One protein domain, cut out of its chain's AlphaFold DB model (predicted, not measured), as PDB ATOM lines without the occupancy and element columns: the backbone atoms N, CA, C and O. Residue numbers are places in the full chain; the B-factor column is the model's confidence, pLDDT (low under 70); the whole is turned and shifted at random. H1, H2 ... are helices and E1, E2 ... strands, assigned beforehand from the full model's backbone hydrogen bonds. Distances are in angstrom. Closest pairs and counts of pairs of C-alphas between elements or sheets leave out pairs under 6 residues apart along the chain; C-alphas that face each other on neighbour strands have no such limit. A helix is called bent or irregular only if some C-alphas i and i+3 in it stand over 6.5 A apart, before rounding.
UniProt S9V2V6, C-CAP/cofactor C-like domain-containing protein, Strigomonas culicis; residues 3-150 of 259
ATOM      1  N   VAL A   3     191.234 -28.096 377.065       98.19
ATOM      2  CA  VAL A   3     190.237 -28.028 378.132       98.19
ATOM      3  C   VAL A   3     190.595 -29.126 379.119       98.19
ATOM      4  O   VAL A   3     190.594 -30.298 378.741       98.19
ATOM      5  N   ASP A   4     190.925 -28.731 380.344       98.25
ATOM      6  CA  ASP A   4     191.452 -29.623 381.372       98.25
ATOM      7  C   ASP A   4     190.600 -29.557 382.633       98.25
ATOM      8  O   ASP A   4     190.096 -28.485 382.975       98.25
ATOM      9  N   ASP A   5     190.485 -30.693 383.320       98.31
ATOM     10  CA  ASP A   5     190.005 -30.788 384.705       98.31
ATOM     11  C   ASP A   5     188.623 -30.140 384.934       98.31
ATOM     12  O   ASP A   5     188.329 -29.595 386.000       98.31
ATOM     13  N   CYS A   6     187.763 -30.170 383.912       98.19
ATOM     14  CA  CYS A   6     186.407 -29.630 383.981       98.19
ATOM     15  C   CYS A   6     185.419 -30.721 384.405       98.19
ATOM     16  O   CYS A   6     185.360 -31.773 383.774       98.19
ATOM     17  N   ASP A   7     184.599 -30.453 385.420       98.25
ATOM     18  CA  ASP A   7     183.546 -31.365 385.880       98.25
ATOM     19  C   ASP A   7     182.199 -30.640 385.924       98.25
ATOM     20  O   ASP A   7     182.048 -29.603 386.577       98.25
ATOM     21  N   GLY A   8     181.219 -31.190 385.213       97.75
ATOM     22  CA  GLY A   8     179.879 -30.633 385.124       97.75
ATOM     23  C   GLY A   8     179.734 -29.481 384.125       97.75
ATOM     24  O   GLY A   8     180.678 -28.791 383.744       97.75
ATOM     25  N   GLY A   9     178.483 -29.237 383.735       96.50
ATOM     26  CA  GLY A   9     178.098 -28.078 382.933       96.50
ATOM     27  C   GLY A   9     178.212 -28.289 381.426       96.50
ATOM     28  O   GLY A   9     178.141 -29.406 380.916       96.50
ATOM     29  N   GLU A  10     178.326 -27.172 380.711       97.94
ATOM     30  CA  GLU A  10     178.260 -27.127 379.254       97.94
ATOM     31  C   GLU A  10     179.372 -26.239 378.686       97.94
ATOM     32  O   GLU A  10     179.588 -25.114 379.146       97.94
ATOM     33  N   LEU A  11     180.059 -26.734 377.656       98.19
ATOM     34  CA  LEU A  11     181.094 -26.008 376.927       98.19
ATOM     35  C   LEU A  11     180.685 -25.827 375.465       98.19
ATOM     36  O   LEU A  11     180.393 -26.797 374.773       98.19
ATOM     37  N   ILE A  12     180.741 -24.588 374.967       98.25
ATOM     38  CA  ILE A  12     180.463 -24.267 373.563       98.25
ATOM     39  C   ILE A  12     181.693 -23.628 372.922       98.25
ATOM     40  O   ILE A  12     182.154 -22.565 373.336       98.25
ATOM     41  N   ILE A  13     182.186 -24.258 371.860       98.00
ATOM     42  CA  ILE A  13     183.299 -23.805 371.030       98.00
ATOM     43  C   ILE A  13     182.777 -23.671 369.599       98.00
ATOM     44  O   ILE A  13     182.638 -24.661 368.880       98.00
ATOM     45  N   ALA A  14     182.493 -22.433 369.186       96.94
ATOM     46  CA  ALA A  14     181.859 -22.153 367.897       96.94
ATOM     47  C   ALA A  14     182.676 -22.662 366.698       96.94
ATOM     48  O   ALA A  14     182.117 -23.297 365.810       96.94
ATOM     49  N   ALA A  15     183.985 -22.391 366.669       97.94
ATOM     50  CA  ALA A  15     184.910 -22.919 365.669       97.94
ATOM     51  C   ALA A  15     186.363 -22.836 366.166       97.94
ATOM     52  O   ALA A  15     186.759 -21.856 366.794       97.94
ATOM     53  N   CYS A  16     187.177 -23.838 365.841       98.25
ATOM     54  CA  CYS A  16     188.612 -23.869 366.115       98.25
ATOM     55  C   CYS A  16     189.383 -24.327 364.867       98.25
ATOM     56  O   CYS A  16     189.164 -25.434 364.379       98.25
ATOM     57  N   GLU A  17     190.317 -23.505 364.363       96.88
ATOM     58  CA  GLU A  17     191.124 -23.833 363.168       96.88
ATOM     59  C   GLU A  17     192.023 -25.058 363.375       96.88
ATOM     60  O   GLU A  17     192.403 -25.724 362.415       96.88
ATOM     61  N   GLY A  18     192.411 -25.336 364.616       96.00
ATOM     62  CA  GLY A  18     193.308 -26.430 364.961       96.00
ATOM     63  C   GLY A  18     192.613 -27.537 365.740       96.00
ATOM     64  O   GLY A  18     191.412 -27.786 365.604       96.00
ATOM     65  N   SER A  19     193.403 -28.186 366.584       97.56
ATOM     66  CA  SER A  19     192.944 -29.277 367.430       97.56
ATOM     67  C   SER A  19     192.305 -28.764 368.721       97.56
ATOM     68  O   SER A  19     192.751 -27.764 369.302       97.56
ATOM     69  N   VAL A  20     191.287 -29.478 369.186       98.69
ATOM     70  CA  VAL A  20     190.711 -29.347 370.523       98.69
ATOM     71  C   VAL A  20     191.052 -30.607 371.312       98.69
ATOM     72  O   VAL A  20     190.816 -31.719 370.842       98.69
ATOM     73  N   PHE A  21     191.642 -30.419 372.489       98.69
ATOM     74  CA  PHE A  21     191.996 -31.488 373.418       98.69
ATOM     75  C   PHE A  21     191.122 -31.374 374.666       98.69
ATOM     76  O   PHE A  21     191.131 -30.320 375.298       98.69
ATOM     77  N   LEU A  22     190.388 -32.433 375.007       98.62
ATOM     78  CA  LEU A  22     189.702 -32.568 376.296       98.62
ATOM     79  C   LEU A  22     190.494 -33.557 377.145       98.62
ATOM     80  O   LEU A  22     190.753 -34.672 376.682       98.62
ATOM     81  N   ARG A  23     190.899 -33.152 378.348       98.62
ATOM     82  CA  ARG A  23     191.676 -33.998 379.258       98.62
ATOM     83  C   ARG A  23     191.080 -33.955 380.655       98.62
ATOM     84  O   ARG A  23     190.833 -32.877 381.180       98.62
ATOM     85  N   ASN A  24     190.877 -35.125 381.254       98.50
ATOM     86  CA  ASN A  24     190.313 -35.243 382.602       98.50
ATOM     87  C   ASN A  24     188.980 -34.480 382.778       98.50
ATOM     88  O   ASN A  24     188.729 -33.867 383.814       98.50
ATOM     89  N   CYS A  25     188.136 -34.480 381.740       98.69
ATOM     90  CA  CYS A  25     186.838 -33.810 381.762       98.69
ATOM     91  C   CYS A  25     185.709 -34.795 382.080       98.69
ATOM     92  O   CYS A  25     185.697 -35.912 381.549       98.69
ATOM     93  N   LYS A  26     184.739 -34.381 382.903       98.69
ATOM     94  CA  LYS A  26     183.696 -35.268 383.429       98.69
ATOM     95  C   LYS A  26     182.303 -34.648 383.424       98.69
ATOM     96  O   LYS A  26     182.149 -33.441 383.590       98.69
ATOM     97  N   ASN A  27     181.283 -35.492 383.260       98.69
ATOM     98  CA  ASN A  27     179.867 -35.156 383.480       98.69
ATOM     99  C   ASN A  27     179.381 -33.897 382.743       98.69
ATOM    100  O   ASN A  27     178.623 -33.101 383.302       98.69
ATOM    101  N   MET A  28     179.827 -33.688 381.507       98.38
ATOM    102  CA  MET A  28     179.596 -32.434 380.789       98.38
ATOM    103  C   MET A  28     179.043 -32.649 379.381       98.38
ATOM    104  O   MET A  28     179.281 -33.681 378.746       98.38
ATOM    105  N   THR A  29     178.362 -31.626 378.871       98.75
ATOM    106  CA  THR A  29     177.953 -31.537 377.465       98.75
ATOM    107  C   THR A  29     178.879 -30.572 376.730       98.75
ATOM    108  O   THR A  29     179.148 -29.462 377.189       98.75
ATOM    109  N   VAL A  30     179.404 -30.980 375.581       98.75
ATOM    110  CA  VAL A  30     180.385 -30.211 374.812       98.75
ATOM    111  C   VAL A  30     179.903 -30.063 373.378       98.75
ATOM    112  O   VAL A  30     179.753 -31.045 372.653       98.75
ATOM    113  N   HIS A  31     179.739 -28.820 372.937       98.75
ATOM    114  CA  HIS A  31     179.475 -28.464 371.549       98.75
ATOM    115  C   HIS A  31     180.748 -27.889 370.938       98.75
ATOM    116  O   HIS A  31     181.227 -26.841 371.376       98.75
ATOM    117  N   VAL A  32     181.314 -28.544 369.926       98.56
ATOM    118  CA  VAL A  32     182.576 -28.084 369.329       98.56
ATOM    119  C   VAL A  32     182.647 -28.330 367.830       98.56
ATOM    120  O   VAL A  32     182.458 -29.447 367.358       98.56
ATOM    121  N   ALA A  33     183.006 -27.290 367.078       98.69
ATOM    122  CA  ALA A  33     183.497 -27.435 365.712       98.69
ATOM    123  C   ALA A  33     185.011 -27.204 365.677       98.69
ATOM    124  O   ALA A  33     185.507 -26.153 366.088       98.69
ATOM    125  N   CYS A  34     185.773 -28.183 365.200       98.56
ATOM    126  CA  CYS A  34     187.229 -28.082 365.123       98.56
ATOM    127  C   CYS A  34     187.802 -28.912 363.974       98.56
ATOM    128  O   CYS A  34     187.085 -29.683 363.336       98.56
ATOM    129  N   LYS A  35     189.104 -28.784 363.691       97.56
ATOM    130  CA  LYS A  35     189.727 -29.678 362.706       97.56
ATOM    131  C   LYS A  35     189.930 -31.082 363.252       97.56
ATOM    132  O   LYS A  35     189.542 -32.037 362.584       97.56
ATOM    133  N   GLN A  36     190.524 -31.181 364.439       97.56
ATOM    134  CA  GLN A  36     190.850 -32.441 365.105       97.56
ATOM    135  C   GLN A  36     190.327 -32.407 366.538       97.56
ATOM    136  O   GLN A  36     190.589 -31.446 367.261       97.56
ATOM    137  N   LEU A  37     189.665 -33.474 366.968       98.56
ATOM    138  CA  LEU A  37     189.264 -33.659 368.357       98.56
ATOM    139  C   LEU A  37     190.060 -34.810 368.955       98.56
ATOM    140  O   LEU A  37     190.103 -35.895 368.373       98.56
ATOM    141  N   ARG A  38     190.663 -34.581 370.119       98.56
ATOM    142  CA  ARG A  38     191.269 -35.640 370.928       98.56
ATOM    143  C   ARG A  38     190.727 -35.573 372.343       98.56
ATOM    144  O   ARG A  38     190.652 -34.494 372.927       98.56
ATOM    145  N   THR A  39     190.374 -36.727 372.881       98.62
ATOM    146  CA  THR A  39     189.887 -36.870 374.250       98.62
ATOM    147  C   THR A  39     190.784 -37.846 374.989       98.62
ATOM    148  O   THR A  39     191.190 -38.859 374.414       98.62
ATOM    149  N   ARG A  40     191.135 -37.511 376.230       98.50
ATOM    150  CA  ARG A  40     191.902 -38.387 377.107       98.50
ATOM    151  C   ARG A  40     191.388 -38.313 378.536       98.50
ATOM    152  O   ARG A  40     191.077 -37.222 379.006       98.50
ATOM    153  N   ASP A  41     191.321 -39.448 379.221       98.50
ATOM    154  CA  ASP A  41     190.936 -39.516 380.636       98.50
ATOM    155  C   ASP A  41     189.551 -38.883 380.920       98.50
ATOM    156  O   ASP A  41     189.322 -38.320 381.986       98.50
ATOM    157  N   CYS A  42     188.631 -38.904 379.949       98.75
ATOM    158  CA  CYS A  42     187.302 -38.294 380.064       98.75
ATOM    159  C   CYS A  42     186.230 -39.317 380.469       98.75
ATOM    160  O   CYS A  42     186.284 -40.489 380.092       98.75
ATOM    161  N   GLU A  43     185.212 -38.864 381.197       98.69
ATOM    162  CA  GLU A  43     184.168 -39.732 381.747       98.69
ATOM    163  C   GLU A  43     182.783 -39.099 381.599       98.69
ATOM    164  O   GLU A  43     182.559 -37.974 382.039       98.69
ATOM    165  N   ASN A  44     181.828 -39.846 381.036       98.69
ATOM    166  CA  ASN A  44     180.428 -39.417 380.950       98.69
ATOM    167  C   ASN A  44     180.286 -38.032 380.277       98.69
ATOM    168  O   ASN A  44     179.777 -37.077 380.864       98.69
ATOM    169  N   VAL A  45     180.795 -37.920 379.046       98.81
ATOM    170  CA  VAL A  45     180.780 -36.672 378.267       98.81
ATOM    171  C   VAL A  45     179.923 -36.845 377.018       98.81
ATOM    172  O   VAL A  45     180.151 -37.746 376.204       98.81
ATOM    173  N   GLU A  46     178.959 -35.946 376.834       98.75
ATOM    174  CA  GLU A  46     178.156 -35.854 375.615       98.75
ATOM    175  C   GLU A  46     178.766 -34.823 374.660       98.75
ATOM    176  O   GLU A  46     178.936 -33.653 374.992       98.75
ATOM    177  N   LEU A  47     179.123 -35.269 373.463       98.81
ATOM    178  CA  LEU A  47     179.875 -34.537 372.454       98.81
ATOM    179  C   LEU A  47     178.988 -34.281 371.230       98.81
ATOM    180  O   LEU A  47     178.707 -35.195 370.456       98.81
ATOM    181  N   HIS A  48     178.608 -33.025 371.008       98.75
ATOM    182  CA  HIS A  48     177.950 -32.549 369.787       98.75
ATOM    183  C   HIS A  48     178.990 -31.889 368.886       98.75
ATOM    184  O   HIS A  48     179.347 -30.724 369.091       98.75
ATOM    185  N   ILE A  49     179.517 -32.628 367.911       98.56
ATOM    186  CA  ILE A  49     180.771 -32.229 367.268       98.56
ATOM    187  C   ILE A  49     180.699 -32.125 365.751       98.56
ATOM    188  O   ILE A  49     179.938 -32.808 365.065       98.56
ATOM    189  N   PHE A  50     181.549 -31.243 365.243       98.62
ATOM    190  CA  PHE A  50     181.996 -31.206 363.864       98.62
ATOM    191  C   PHE A  50     183.515 -31.383 363.877       98.62
ATOM    192  O   PHE A  50     184.226 -30.635 364.558       98.62
ATOM    193  N   THR A  51     184.015 -32.355 363.114       98.25
ATOM    194  CA  THR A  51     185.455 -32.572 362.937       98.25
ATOM    195  C   THR A  51     185.797 -32.810 361.476       98.25
ATOM    196  O   THR A  51     185.122 -33.565 360.785       98.25
ATOM    197  N   THR A  52     186.873 -32.185 360.991       96.88
ATOM    198  CA  THR A  52     187.396 -32.455 359.636       96.88
ATOM    199  C   THR A  52     188.296 -33.686 359.577       96.88
ATOM    200  O   THR A  52     188.689 -34.114 358.497       96.88
ATOM    201  N   THR A  53     188.662 -34.249 360.720       95.19
ATOM    202  CA  THR A  53     189.354 -35.531 360.824       95.19
ATOM    203  C   THR A  53     188.556 -36.463 361.717       95.19
ATOM    204  O   THR A  53     187.616 -36.046 362.398       95.19
ATOM    205  N   ASP A  54     188.971 -37.716 361.731       96.12
ATOM    206  CA  ASP A  54     188.427 -38.750 362.599       96.12
ATOM    207  C   ASP A  54     188.709 -38.349 364.067       96.12
ATOM    208  O   ASP A  54     189.864 -38.054 364.404       96.12
ATOM    209  N   PRO A  55     187.680 -38.200 364.924       97.69
ATOM    210  CA  PRO A  55     187.871 -37.879 366.337       97.69
ATOM    211  C   PRO A  55     188.526 -39.043 367.085       97.69
ATOM    212  O   PRO A  55     188.334 -40.210 366.749       97.69
ATOM    213  N   VAL A  56     189.283 -38.715 368.128       97.19
ATOM    214  CA  VAL A  56     190.081 -39.683 368.884       97.19
ATOM    215  C   VAL A  56     189.630 -39.781 370.340       97.19
ATOM    216  O   VAL A  56     189.446 -38.763 371.017       97.19
ATOM    217  N   VAL A  57     189.538 -41.017 370.828       97.50
ATOM    218  CA  VAL A  57     189.288 -41.387 372.222       97.50
ATOM    219  C   VAL A  57     190.459 -42.209 372.762       97.50
ATOM    220  O   VAL A  57     190.985 -43.089 372.083       97.50
ATOM    221  N   GLU A  58     190.887 -41.899 373.982       97.81
ATOM    222  CA  GLU A  58     191.961 -42.591 374.699       97.81
ATOM    223  C   GLU A  58     191.638 -42.588 376.200       97.81
ATOM    224  O   GLU A  58     191.264 -41.550 376.744       97.81
ATOM    225  N   MET A  59     191.735 -43.730 376.888       98.00
ATOM    226  CA  MET A  59     191.495 -43.857 378.339       98.00
ATOM    227  C   MET A  59     190.198 -43.184 378.825       98.00
ATOM    228  O   MET A  59     190.124 -42.673 379.937       98.00
ATOM    229  N   SER A  60     189.169 -43.137 377.978       98.44
ATOM    230  CA  SER A  60     187.917 -42.430 378.261       98.44
ATOM    231  C   SER A  60     186.726 -43.362 378.093       98.44
ATOM    232  O   SER A  60     186.754 -44.275 377.265       98.44
ATOM    233  N   HIS A  61     185.665 -43.129 378.861       98.50
ATOM    234  CA  HIS A  61     184.491 -43.992 378.848       98.50
ATOM    235  C   HIS A  61     183.168 -43.250 378.964       98.50
ATOM    236  O   HIS A  61     183.083 -42.146 379.500       98.50
ATOM    237  N   HIS A  62     182.103 -43.913 378.510       98.50
ATOM    238  CA  HIS A  62     180.753 -43.355 378.457       98.50
ATOM    239  C   HIS A  62     180.702 -42.046 377.650       98.50
ATOM    240  O   HIS A  62     179.964 -41.119 377.976       98.50
ATOM    241  N   MET A  63     181.499 -41.973 376.585       98.56
ATOM    242  CA  MET A  63     181.518 -40.845 375.659       98.56
ATOM    243  C   MET A  63     180.387 -41.001 374.636       98.56
ATOM    244  O   MET A  63     180.264 -42.051 374.006       98.56
ATOM    245  N   THR A  64     179.569 -39.977 374.421       98.62
ATOM    246  CA  THR A  64     178.479 -40.031 373.429       98.62
ATOM    247  C   THR A  64     178.734 -39.032 372.315       98.62
ATOM    248  O   THR A  64     178.831 -37.846 372.584       98.62
ATOM    249  N   PHE A  65     178.816 -39.487 371.069       98.62
ATOM    250  CA  PHE A  65     179.072 -38.647 369.901       98.62
ATOM    251  C   PHE A  65     177.788 -38.408 369.107       98.62
ATOM    252  O   PHE A  65     177.118 -39.351 368.681       98.62
ATOM    253  N   ARG A  66     177.476 -37.136 368.870       98.56
ATOM    254  CA  ARG A  66     176.338 -36.633 368.094       98.56
ATOM    255  C   ARG A  66     176.805 -35.559 367.110       98.56
ATOM    256  O   ARG A  66     177.856 -34.949 367.331       98.56
ATOM    257  N   PRO A  67     176.036 -35.275 366.047       98.38
ATOM    258  CA  PRO A  67     176.362 -34.166 365.168       98.38
ATOM    259  C   PRO A  67     176.273 -32.826 365.909       98.38
ATOM    260  O   PRO A  67     175.410 -32.620 366.768       98.38
ATOM    261  N   PHE A  68     177.158 -31.894 365.553       98.62
ATOM    262  CA  PHE A  68     177.017 -30.491 365.935       98.62
ATOM    263  C   PHE A  68     175.673 -29.947 365.439       98.62
ATOM    264  O   PHE A  68     175.308 -30.158 364.286       98.62
ATOM    265  N   HIS A  69     174.950 -29.237 366.306       98.44
ATOM    266  CA  HIS A  69     173.552 -28.868 366.052       98.44
ATOM    267  C   HIS A  69     173.178 -27.441 366.475       98.44
ATOM    268  O   HIS A  69     172.001 -27.144 366.644       98.44
ATOM    269  N   LEU A  70     174.150 -26.554 366.700       98.50
ATOM    270  CA  LEU A  70     173.850 -25.202 367.180       98.50
ATOM    271  C   LEU A  70     173.706 -24.195 366.034       98.50
ATOM    272  O   LEU A  70     174.491 -24.212 365.087       98.50
ATOM    273  N   ARG A  71     172.769 -23.255 366.186       98.56
ATOM    274  CA  ARG A  71     172.789 -21.950 365.514       98.56
ATOM    275  C   ARG A  71     173.298 -20.904 366.491       98.56
ATOM    276  O   ARG A  71     172.776 -20.776 367.601       98.56
ATOM    277  N   LEU A  72     174.321 -20.162 366.083       98.12
ATOM    278  CA  LEU A  72     174.984 -19.158 366.914       98.12
ATOM    279  C   LEU A  72     175.174 -17.870 366.105       98.12
ATOM    280  O   LEU A  72     175.395 -17.945 364.893       98.12
ATOM    281  N   PRO A  73     175.151 -16.686 366.737       98.06
ATOM    282  CA  PRO A  73     175.529 -15.463 366.049       98.06
ATOM    283  C   PRO A  73     176.973 -15.516 365.545       98.06
ATOM    284  O   PRO A  73     177.892 -15.802 366.311       98.06
ATOM    285  N   GLY A  74     177.179 -15.226 364.259       97.38
ATOM    286  CA  GLY A  74     178.511 -15.204 363.642       97.38
ATOM    287  C   GLY A  74     179.132 -16.586 363.391       97.38
ATOM    288  O   GLY A  74     180.345 -16.675 363.161       97.38
ATOM    289  N   LEU A  75     178.356 -17.676 363.463       98.19
ATOM    290  CA  LEU A  75     178.870 -19.035 363.284       98.19
ATOM    291  C   LEU A  75     179.446 -19.280 361.886       98.19
ATOM    292  O   LEU A  75     180.510 -19.891 361.769       98.19
ATOM    293  N   GLN A  76     178.801 -18.783 360.828       97.75
ATOM    294  CA  GLN A  76     179.293 -18.975 359.459       97.75
ATOM    295  C   GLN A  76     180.633 -18.263 359.268       97.75
ATOM    296  O   GLN A  76     181.586 -18.829 358.726       97.75
ATOM    297  N   GLN A  77     180.736 -17.039 359.786       97.56
ATOM    298  CA  GLN A  77     181.987 -16.291 359.767       97.56
ATOM    299  C   GLN A  77     183.074 -16.983 360.605       97.56
ATOM    300  O   GLN A  77     184.238 -16.987 360.199       97.56
ATOM    301  N   SER A  78     182.708 -17.608 361.726       98.00
ATOM    302  CA  SER A  78     183.628 -18.380 362.571       98.00
ATOM    303  C   SER A  78     184.171 -19.616 361.845       98.00
ATOM    304  O   SER A  78     185.382 -19.829 361.840       98.00
ATOM    305  N   PHE A  79     183.318 -20.381 361.152       98.50
ATOM    306  CA  PHE A  79     183.739 -21.503 360.298       98.50
ATOM    307  C   PHE A  79     184.701 -21.049 359.199       98.50
ATOM    308  O   PHE A  79     185.765 -21.647 359.011       98.50
ATOM    309  N   LYS A  80     184.369 -19.948 358.515       98.06
ATOM    310  CA  LYS A  80     185.210 -19.367 357.461       98.06
ATOM    311  C   LYS A  80     186.573 -18.929 357.994       98.06
ATOM    312  O   LYS A  80     187.594 -19.255 357.390       98.06
ATOM    313  N   ALA A  81     186.603 -18.215 359.119       98.06
ATOM    314  CA  ALA A  81     187.841 -17.769 359.755       98.06
ATOM    315  C   ALA A  81     188.705 -18.953 360.214       98.06
ATOM    316  O   ALA A  81     189.919 -18.932 360.033       98.06
ATOM    317  N   ALA A  82     188.073 -20.011 360.728       97.88
ATOM    318  CA  ALA A  82     188.738 -21.240 361.150       97.88
ATOM    319  C   ALA A  82     189.089 -22.195 359.991       97.88
ATOM    320  O   ALA A  82     189.678 -23.253 360.225       97.88
ATOM    321  N   ARG A  83     188.741 -21.846 358.743       98.00
ATOM    322  CA  ARG A  83     188.948 -22.681 357.547       98.00
ATOM    323  C   ARG A  83     188.373 -24.092 357.713       98.00
ATOM    324  O   ARG A  83     189.015 -25.080 357.353       98.00
ATOM    325  N   LEU A  84     187.187 -24.177 358.305       98.12
ATOM    326  CA  LEU A  84     186.425 -25.413 358.429       98.12
ATOM    327  C   LEU A  84     185.455 -25.492 357.251       98.12
ATOM    328  O   LEU A  84     184.598 -24.622 357.119       98.12
ATOM    329  N   ASP A  85     185.599 -26.510 356.401       97.44
ATOM    330  CA  ASP A  85     184.622 -26.812 355.348       97.44
ATOM    331  C   ASP A  85     183.489 -27.669 355.937       97.44
ATOM    332  O   ASP A  85     183.735 -28.831 356.273       97.44
ATOM    333  N   PRO A  86     182.256 -27.142 356.051       97.00
ATOM    334  CA  PRO A  86     181.112 -27.861 356.609       97.00
ATOM    335  C   PRO A  86     180.813 -29.215 355.942       97.00
ATOM    336  O   PRO A  86     180.274 -30.106 356.600       97.00
ATOM    337  N   ARG A  87     181.199 -29.412 354.671       96.00
ATOM    338  CA  ARG A  87     181.013 -30.688 353.950       96.00
ATOM    339  C   ARG A  87     181.921 -31.805 354.454       96.00
ATOM    340  O   ARG A  87     181.642 -32.974 354.217       96.00
ATOM    341  N   LEU A  88     183.011 -31.469 355.141       96.06
ATOM    342  CA  LEU A  88     184.038 -32.420 355.565       96.06
ATOM    343  C   LEU A  88     183.793 -33.008 356.961       96.06
ATOM    344  O   LEU A  88     184.744 -33.490 357.582       96.06
ATOM    345  N   ASN A  89     182.550 -32.984 357.451       97.19
ATOM    346  CA  ASN A  89     182.201 -33.467 358.784       97.19
ATOM    347  C   ASN A  89     182.361 -34.993 358.912       97.19
ATOM    348  O   ASN A  89     181.606 -35.753 358.310       97.19
ATOM    349  N   ARG A  90     183.310 -35.439 359.737       95.94
ATOM    350  CA  ARG A  90     183.690 -36.846 359.951       95.94
ATOM    351  C   ARG A  90     183.373 -37.361 361.355       95.94
ATOM    352  O   ARG A  90     183.936 -38.373 361.764       95.94
ATOM    353  N   PHE A  91     182.480 -36.702 362.094       95.44
ATOM    354  CA  PHE A  91     182.241 -36.996 363.514       95.44
ATOM    355  C   PHE A  91     181.911 -38.465 363.842       95.44
ATOM    356  O   PHE A  91     182.122 -38.894 364.973       95.44
ATOM    357  N   VAL A  92     181.391 -39.232 362.874       95.81
ATOM    358  CA  VAL A  92     181.018 -40.644 363.060       95.81
ATOM    359  C   VAL A  92     182.208 -41.608 363.089       95.81
ATOM    360  O   VAL A  92     182.060 -42.729 363.566       95.81
ATOM    361  N   HIS A  93     183.377 -41.208 362.581       94.94
ATOM    362  CA  HIS A  93     184.547 -42.085 362.451       94.94
ATOM    363  C   HIS A  93     185.448 -41.979 363.685       94.94
ATOM    364  O   HIS A  93     186.557 -41.461 363.605       94.94
ATOM    365  N   VAL A  94     184.958 -42.417 364.845       95.50
ATOM    366  CA  VAL A  94     185.710 -42.334 366.108       95.50
ATOM    367  C   VAL A  94     186.775 -43.433 366.181       95.50
ATOM    368  O   VAL A  94     186.468 -44.616 366.033       95.50
ATOM    369  N   TYR A  95     188.023 -43.046 366.446       94.75
ATOM    370  CA  TYR A  95     189.131 -43.963 366.705       94.75
ATOM    371  C   TYR A  95     189.418 -44.075 368.204       94.75
ATOM    372  O   TYR A  95     189.572 -43.062 368.884       94.75
ATOM    373  N   ASP A  96     189.551 -45.301 368.705       95.81
ATOM    374  CA  ASP A  96     189.849 -45.593 370.109       95.81
ATOM    375  C   ASP A  96     191.245 -46.211 370.252       95.81
ATOM    376  O   ASP A  96     191.476 -47.354 369.850       95.81
ATOM    377  N   PHE A  97     192.178 -45.450 370.836       94.25
ATOM    378  CA  PHE A  97     193.554 -45.899 371.098       94.25
ATOM    379  C   PHE A  97     193.643 -46.969 372.188       94.25
ATOM    380  O   PHE A  97     194.669 -47.633 372.317       94.25
ATOM    381  N   THR A  98     192.583 -47.138 372.972       93.50
ATOM    382  CA  THR A  98     192.547 -47.955 374.188       93.50
ATOM    383  C   THR A  98     191.479 -49.039 374.122       93.50
ATOM    384  O   THR A  98     191.034 -49.540 375.150       93.50
ATOM    385  N   ALA A  99     191.086 -49.451 372.913       92.12
ATOM    386  CA  ALA A  99     190.034 -50.446 372.688       92.12
ATOM    387  C   ALA A  99     190.282 -51.788 373.409       92.12
ATOM    388  O   ALA A  99     189.332 -52.465 373.815       92.12
ATOM    389  N   ASP A 100     191.555 -52.154 373.580       91.88
ATOM    390  CA  ASP A 100     191.991 -53.396 374.223       91.88
ATOM    391  C   ASP A 100     192.273 -53.241 375.731       91.88
ATOM    392  O   ASP A 100     192.671 -54.214 376.370       91.88
ATOM    393  N   GLU A 101     192.060 -52.055 376.316       93.19
ATOM    394  CA  GLU A 101     192.350 -51.789 377.728       93.19
ATOM    395  C   GLU A 101     191.342 -52.516 378.643       93.19
ATOM    396  O   GLU A 101     190.152 -52.182 378.657       93.19
ATOM    397  N   PRO A 102     191.765 -53.525 379.427       90.31
ATOM    398  CA  PRO A 102     190.838 -54.368 380.181       90.31
ATOM    399  C   PRO A 102     190.223 -53.668 381.399       90.31
ATOM    400  O   PRO A 102     189.165 -54.093 381.863       90.31
ATOM    401  N   GLY A 103     190.885 -52.637 381.937       93.75
ATOM    402  CA  GLY A 103     190.446 -51.917 383.135       93.75
ATOM    403  C   GLY A 103     189.462 -50.777 382.872       93.75
ATOM    404  O   GLY A 103     188.893 -50.245 383.824       93.75
ATOM    405  N   LEU A 104     189.254 -50.400 381.609       95.94
ATOM    406  CA  LEU A 104     188.437 -49.247 381.255       95.94
ATOM    407  C   LEU A 104     186.939 -49.622 381.240       95.94
ATOM    408  O   LEU A 104     186.553 -50.609 380.601       95.94
ATOM    409  N   PRO A 105     186.066 -48.872 381.942       97.38
ATOM    410  CA  PRO A 105     184.628 -49.110 381.904       97.38
ATOM    411  C   PRO A 105     184.068 -49.058 380.482       97.38
ATOM    412  O   PRO A 105     184.424 -48.194 379.686       97.38
ATOM    413  N   LYS A 106     183.140 -49.968 380.172       94.44
ATOM    414  CA  LYS A 106     182.480 -50.043 378.861       94.44
ATOM    415  C   LYS A 106     181.049 -49.497 378.923       94.44
ATOM    416  O   LYS A 106     180.388 -49.703 379.939       94.44
ATOM    417  N   PRO A 107     180.536 -48.905 377.828       96.31
ATOM    418  CA  PRO A 107     181.233 -48.655 376.562       96.31
ATOM    419  C   PRO A 107     182.252 -47.510 376.677       96.31
ATOM    420  O   PRO A 107     182.057 -46.590 377.467       96.31
ATOM    421  N   HIS A 108     183.320 -47.546 375.872       97.44
ATOM    422  CA  HIS A 108     184.258 -46.418 375.797       97.44
ATOM    423  C   HIS A 108     183.558 -45.216 375.153       97.44
ATOM    424  O   HIS A 108     183.480 -44.129 375.725       97.44
ATOM    425  N   PHE A 109     182.929 -45.453 374.002       98.00
ATOM    426  CA  PHE A 109     182.114 -44.464 373.321       98.00
ATOM    427  C   PHE A 109     180.890 -45.086 372.644       98.00
ATOM    428  O   PHE A 109     180.781 -46.300 372.471       98.00
ATOM    429  N   THR A 110     179.944 -44.239 372.257       97.56
ATOM    430  CA  THR A 110     178.809 -44.571 371.396       97.56
ATOM    431  C   THR A 110     178.612 -43.439 370.399       97.56
ATOM    432  O   THR A 110     178.551 -42.276 370.792       97.56
ATOM    433  N   VAL A 111     178.510 -43.767 369.113       97.50
ATOM    434  CA  VAL A 111     178.157 -42.811 368.057       97.50
ATOM    435  C   VAL A 111     176.668 -42.934 367.768       97.50
ATOM    436  O   VAL A 111     176.177 -44.032 367.517       97.50
ATOM    437  N   LEU A 112     175.948 -41.814 367.787       96.81
ATOM    438  CA  LEU A 112     174.525 -41.761 367.468       96.81
ATOM    439  C   LEU A 112     174.337 -41.072 366.116       96.81
ATOM    440  O   LEU A 112     174.399 -39.847 366.025       96.81
ATOM    441  N   PHE A 113     174.139 -41.876 365.070       94.50
ATOM    442  CA  PHE A 113     173.757 -41.468 363.716       94.50
ATOM    443  C   PHE A 113     173.281 -42.721 362.944       94.50
ATOM    444  O   PHE A 113     173.964 -43.743 363.020       94.50
ATOM    445  N   PRO A 114     172.149 -42.691 362.216       93.56
ATOM    446  CA  PRO A 114     171.294 -41.542 361.932       93.56
ATOM    447  C   PRO A 114     170.276 -41.269 363.048       93.56
ATOM    448  O   PRO A 114     169.711 -40.182 363.090       93.56
ATOM    449  N   GLU A 115     170.065 -42.192 363.997       93.44
ATOM    450  CA  GLU A 115     169.186 -41.986 365.158       93.44
ATOM    451  C   GLU A 115     169.843 -41.093 366.225       93.44
ATOM    452  O   GLU A 115     169.889 -41.403 367.414       93.44
ATOM    453  N   HIS A 116     170.361 -39.945 365.793       93.50
ATOM    454  CA  HIS A 116     171.023 -38.974 366.650       93.50
ATOM    455  C   HIS A 116     170.056 -38.212 367.557       93.50
ATOM    456  O   HIS A 116     170.525 -37.549 368.472       93.50
ATOM    457  N   ALA A 117     168.738 -38.274 367.323       93.88
ATOM    458  CA  ALA A 117     167.681 -37.690 368.164       93.88
ATOM    459  C   ALA A 117     167.919 -36.225 368.597       93.88
ATOM    460  O   ALA A 117     167.492 -35.812 369.672       93.88
ATOM    461  N   VAL A 118     168.598 -35.444 367.754       95.81
ATOM    462  CA  VAL A 118     168.884 -34.023 367.986       95.81
ATOM    463  C   VAL A 118     168.253 -33.177 366.889       95.81
ATOM    464  O   VAL A 118     168.250 -33.577 365.727       95.81
ATOM    465  N   ALA A 119     167.723 -32.017 367.266       97.31
ATOM    466  CA  ALA A 119     167.248 -30.984 366.354       97.31
ATOM    467  C   ALA A 119     168.164 -29.763 366.463       97.31
ATOM    468  O   ALA A 119     168.849 -29.601 367.467       97.31
ATOM    469  N   MET A 120     168.164 -28.897 365.450       98.19
ATOM    470  CA  MET A 120     168.933 -27.657 365.528       98.19
ATOM    471  C   MET A 120     168.473 -26.798 366.714       98.19
ATOM    472  O   MET A 120     167.277 -26.533 366.855       98.19
ATOM    473  N   GLU A 121     169.424 -26.342 367.523       98.25
ATOM    474  CA  GLU A 121     169.197 -25.553 368.731       98.25
ATOM    475  C   GLU A 121     169.746 -24.133 368.561       98.25
ATOM    476  O   GLU A 121     170.898 -23.920 368.179       98.25
ATOM    477  N   ASP A 122     168.913 -23.148 368.877       98.19
ATOM    478  CA  ASP A 122     169.245 -21.734 368.759       98.19
ATOM    479  C   ASP A 122     169.813 -21.209 370.080       98.19
ATOM    480  O   ASP A 122     169.173 -21.313 371.131       98.19
ATOM    481  N   ARG A 123     171.008 -20.609 370.049       97.38
ATOM    482  CA  ARG A 123     171.691 -20.134 371.260       97.38
ATOM    483  C   ARG A 123     172.217 -18.715 371.100       97.38
ATOM    484  O   ARG A 123     172.737 -18.342 370.057       97.38
ATOM    485  N   TYR A 124     172.109 -17.932 372.176       95.88
ATOM    486  CA  TYR A 124     172.574 -16.537 372.253       95.88
ATOM    487  C   TYR A 124     171.917 -15.580 371.243       95.88
ATOM    488  O   TYR A 124     172.567 -14.679 370.717       95.88
ATOM    489  N   ALA A 125     170.617 -15.749 370.979       95.81
ATOM    490  CA  ALA A 125     169.858 -14.896 370.055       95.81
ATOM    491  C   ALA A 125     169.856 -13.402 370.447       95.81
ATOM    492  O   ALA A 125     169.715 -12.527 369.599       95.81
ATOM    493  N   ASP A 126     170.046 -13.096 371.731       96.94
ATOM    494  CA  ASP A 126     170.196 -11.737 372.258       96.94
ATOM    495  C   ASP A 126     171.488 -11.045 371.790       96.94
ATOM    496  O   ASP A 126     171.579  -9.816 371.828       96.94
ATOM    497  N   LYS A 127     172.478 -11.814 371.323       95.31
ATOM    498  CA  LYS A 127     173.794 -11.311 370.904       95.31
ATOM    499  C   LYS A 127     173.939 -11.113 369.397       95.31
ATOM    500  O   LYS A 127     174.966 -10.595 368.963       95.31
ATOM    501  N   GLY A 128     172.943 -11.490 368.595       95.88
ATOM    502  CA  GLY A 128     172.947 -11.245 367.155       95.88
ATOM    503  C   GLY A 128     172.067 -12.200 366.354       95.88
ATOM    504  O   GLY A 128     171.342 -13.023 366.904       95.88
ATOM    505  N   ALA A 129     172.139 -12.074 365.026       96.50
ATOM    506  CA  ALA A 129     171.397 -12.931 364.108       96.50
ATOM    507  C   ALA A 129     171.922 -14.369 364.167       96.50
ATOM    508  O   ALA A 129     173.112 -14.600 363.970       96.50
ATOM    509  N   LEU A 130     171.028 -15.317 364.434       97.69
ATOM    510  CA  LEU A 130     171.347 -16.738 364.480       97.69
ATOM    511  C   LEU A 130     171.645 -17.256 363.079       97.69
ATOM    512  O   LEU A 130     170.851 -17.079 362.157       97.69
ATOM    513  N   GLU A 131     172.773 -17.933 362.944       97.12
ATOM    514  CA  GLU A 131     173.188 -18.536 361.690       97.12
ATOM    515  C   GLU A 131     173.883 -19.875 361.936       97.12
ATOM    516  O   GLU A 131     174.357 -20.180 363.035       97.12
ATOM    517  N   CYS A 132     173.921 -20.689 360.891       97.56
ATOM    518  CA  CYS A 132     174.620 -21.964 360.839       97.56
ATOM    519  C   CYS A 132     175.009 -22.233 359.380       97.56
ATOM    520  O   CYS A 132     174.276 -21.804 358.482       97.56
ATOM    521  N   PRO A 133     176.151 -22.878 359.095       98.06
ATOM    522  CA  PRO A 133     176.402 -23.374 357.751       98.06
ATOM    523  C   PRO A 133     175.288 -24.348 357.311       98.06
ATOM    524  O   PRO A 133     174.978 -25.268 358.072       98.06
ATOM    525  N   PRO A 134     174.694 -24.185 356.112       98.19
ATOM    526  CA  PRO A 134     173.569 -25.011 355.660       98.19
ATOM    527  C   PRO A 134     173.858 -26.512 355.688       98.19
ATOM    528  O   PRO A 134     172.992 -27.302 356.040       98.19
ATOM    529  N   GLU A 135     175.091 -26.919 355.398       98.38
ATOM    530  CA  GLU A 135     175.489 -28.328 355.389       98.38
ATOM    531  C   GLU A 135     175.389 -28.984 356.776       98.38
ATOM    532  O   GLU A 135     175.125 -30.180 356.879       98.38
ATOM    533  N   ILE A 136     175.559 -28.214 357.856       98.25
ATOM    534  CA  ILE A 136     175.342 -28.710 359.220       98.25
ATOM    535  C   ILE A 136     173.849 -28.956 359.452       98.25
ATOM    536  O   ILE A 136     173.474 -30.003 359.980       98.25
ATOM    537  N   GLU A 137     172.989 -28.029 359.021       98.00
ATOM    538  CA  GLU A 137     171.533 -28.201 359.110       98.00
ATOM    539  C   GLU A 137     171.047 -29.373 358.254       98.00
ATOM    540  O   GLU A 137     170.171 -30.131 358.670       98.00
ATOM    541  N   ASP A 138     171.621 -29.536 357.064       98.38
ATOM    542  CA  ASP A 138     171.328 -30.640 356.161       98.38
ATOM    543  C   ASP A 138     171.738 -31.975 356.787       98.38
ATOM    544  O   ASP A 138     170.960 -32.925 356.732       98.38
ATOM    545  N   LEU A 139     172.897 -32.052 357.449       97.75
ATOM    546  CA  LEU A 139     173.349 -33.273 358.118       97.75
ATOM    547  C   LEU A 139     172.451 -33.651 359.300       97.75
ATOM    548  O   LEU A 139     172.055 -34.808 359.420       97.75
ATOM    549  N   VAL A 140     172.080 -32.685 360.147       97.81
ATOM    550  CA  VAL A 140     171.145 -32.912 361.268       97.81
ATOM    551  C   VAL A 140     169.742 -33.274 360.763       97.81
ATOM    552  O   VAL A 140     169.013 -34.013 361.415       97.81
ATOM    553  N   ALA A 141     169.350 -32.788 359.586       97.62
ATOM    554  CA  ALA A 141     168.097 -33.161 358.934       97.62
ATOM    555  C   ALA A 141     168.188 -34.466 358.117       97.62
ATOM    556  O   ALA A 141     167.220 -34.804 357.434       97.62
ATOM    557  N   LEU A 142     169.329 -35.169 358.145       96.62
ATOM    558  CA  LEU A 142     169.609 -36.368 357.343       96.62
ATOM    559  C   LEU A 142     169.464 -36.151 355.821       96.62
ATOM    560  O   LEU A 142     169.203 -37.089 355.070       96.62
ATOM    561  N   ARG A 143     169.632 -34.907 355.362       97.19
ATOM    562  CA  ARG A 143     169.715 -34.506 353.945       97.19
ATOM    563  C   ARG A 143     171.152 -34.500 353.421       97.19
ATOM    564  O   ARG A 143     171.348 -34.451 352.214       97.19
ATOM    565  N   LEU A 144     172.136 -34.552 354.319       95.38
ATOM    566  CA  LEU A 144     173.552 -34.708 354.005       95.38
ATOM    567  C   LEU A 144     174.155 -35.824 354.863       95.38
ATOM    568  O   LEU A 144     173.889 -35.925 356.059       95.38
ATOM    569  N   MET A 145     174.999 -36.650 354.250       94.44
ATOM    570  CA  MET A 145     175.699 -37.731 354.939       94.44
ATOM    571  C   MET A 145     177.036 -37.252 355.520       94.44
ATOM    572  O   MET A 145     177.656 -36.350 354.951       94.44
ATOM    573  N   PRO A 146     177.533 -37.861 356.614       94.75
ATOM    574  CA  PRO A 146     178.882 -37.602 357.099       94.75
ATOM    575  C   PRO A 146     179.917 -37.922 356.016       94.75
ATOM    576  O   PRO A 146     179.780 -38.895 355.270       94.75
ATOM    577  N   ALA A 147     180.983 -37.131 355.961       93.88
ATOM    578  CA  ALA A 147     182.094 -37.366 355.056       93.88
ATOM    579  C   ALA A 147     182.806 -38.691 355.375       93.88
ATOM    580  O   ALA A 147     182.829 -39.157 356.517       93.88
ATOM    581  N   SER A 148     183.436 -39.282 354.359       88.88
ATOM    582  CA  SER A 148     184.281 -40.470 354.515       88.88
ATOM    583  C   SER A 148     185.447 -40.215 355.470       88.88
ATOM    584  O   SER A 148     185.962 -39.098 355.533       88.88
ATOM    585  N   SER A 149     185.893 -41.268 356.160       87.06
ATOM    586  CA  SER A 149     187.065 -41.239 357.043       87.06
ATOM    587  C   SER A 149     188.283 -40.594 356.368       87.06
ATOM    588  O   SER A 149     188.471 -40.652 355.150       87.06
ATOM    589  N   SER A 150     189.094 -39.933 357.186       74.00
ATOM    590  CA  SER A 150     190.342 -39.282 356.789       74.00
ATOM    591  C   SER A 150     191.542 -40.237 356.702       74.00
ATOM    592  O   SER A 150     192.610 -39.814 356.258       74.00
TER     593      SER A 150
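This is residues 3 to 150 of the 259 residues of the protein "C-CAP/cofactor C-like domain-containing protein" of Strigomonas culicis (UniProt S9V2V6). The chain winds in stacked turns, a small solenoid of strands: E1 and E2 each fold back on themselves in a sharp bend, E3 and E4 make the next turn, and E5 and then E7 add to the E3 side of the stack. H1 sits by the bend of E1, H2 only grazes the stack, and E6 runs on from E5 to pair with short stretches of the link between E7 and H2. The printed part has 148 residues with seven named strands and two named helices; along the chain six strands, E1 to E6, come first, then H1, then E7 and last H2; in the branched sheet the neighbour pairs E1 and E2, E2 and E3, E2 and E4, E3 and E5, and E5 and E7 are parallel, and the class is mixed, helices and strands, with under half of the residues in named elements. It is compact, with a radius of gyration of the C-alphas of 14.6 A, but elongated, spanning 47 by 31 by 28 A.

Residues 3 to 4 pair, parallel, with residues 22 to 23 of E1, residues 10 to 23, which bends by 148 degrees at residue 15. E2, residues 26 to 40, bends by 155 degrees at residue 34 and is parallel to E1, with N 13 and O 31 at 2.8 A. On the other side of E2 lie E3, residues 43 to 51, with N 30 and O 46 at 2.8 A, and E4, residues 56 to 58, with N 39 and O 56 at 2.9 A. E5, residues 63 to 67, is parallel to E3, with N 47 and O 64 at 2.7 A. E6, residues 70 to 73, pairs with no named strand; its residues 70 to 71 pair, parallel, with residues 121 to 122. H1, residues 75 to 81, is on the sheet over E1 at a height of 6.9 A, only just, its local plane being fitted to 6 C-alphas; the closest C-alphas, of Ala 15 and Ser 78, are 5.6 A apart. E7, residues 109 to 111, is parallel to E5, with N 110 and O 63 at 2.8 A. H2, residues 134 to 140, only grazes the sheet with its residues 136 to 140; H1 and H2 are apart. In H1 and H2 every O i to N i+4 pair is within hydrogen-bond range.

E1 begins at C-alpha 10 (178.260, -27.127, 379.254) and measures 15.1 A from first to last C-alpha. The bent E2 measures 10.8 A, E3 20.2 A and E5 13.5 A. H2 ends at C-alpha 140 (171.145, -32.912, 361.268).

The C-alphas of Pro 102 and Ala 129, the two farthest apart, are 48.5 A from each other. The links H1 to E7, 27 residues, and E7 to H2, 22 residues, are long. The printed part has no cut, and no printed residue is under 70 in pLDDT.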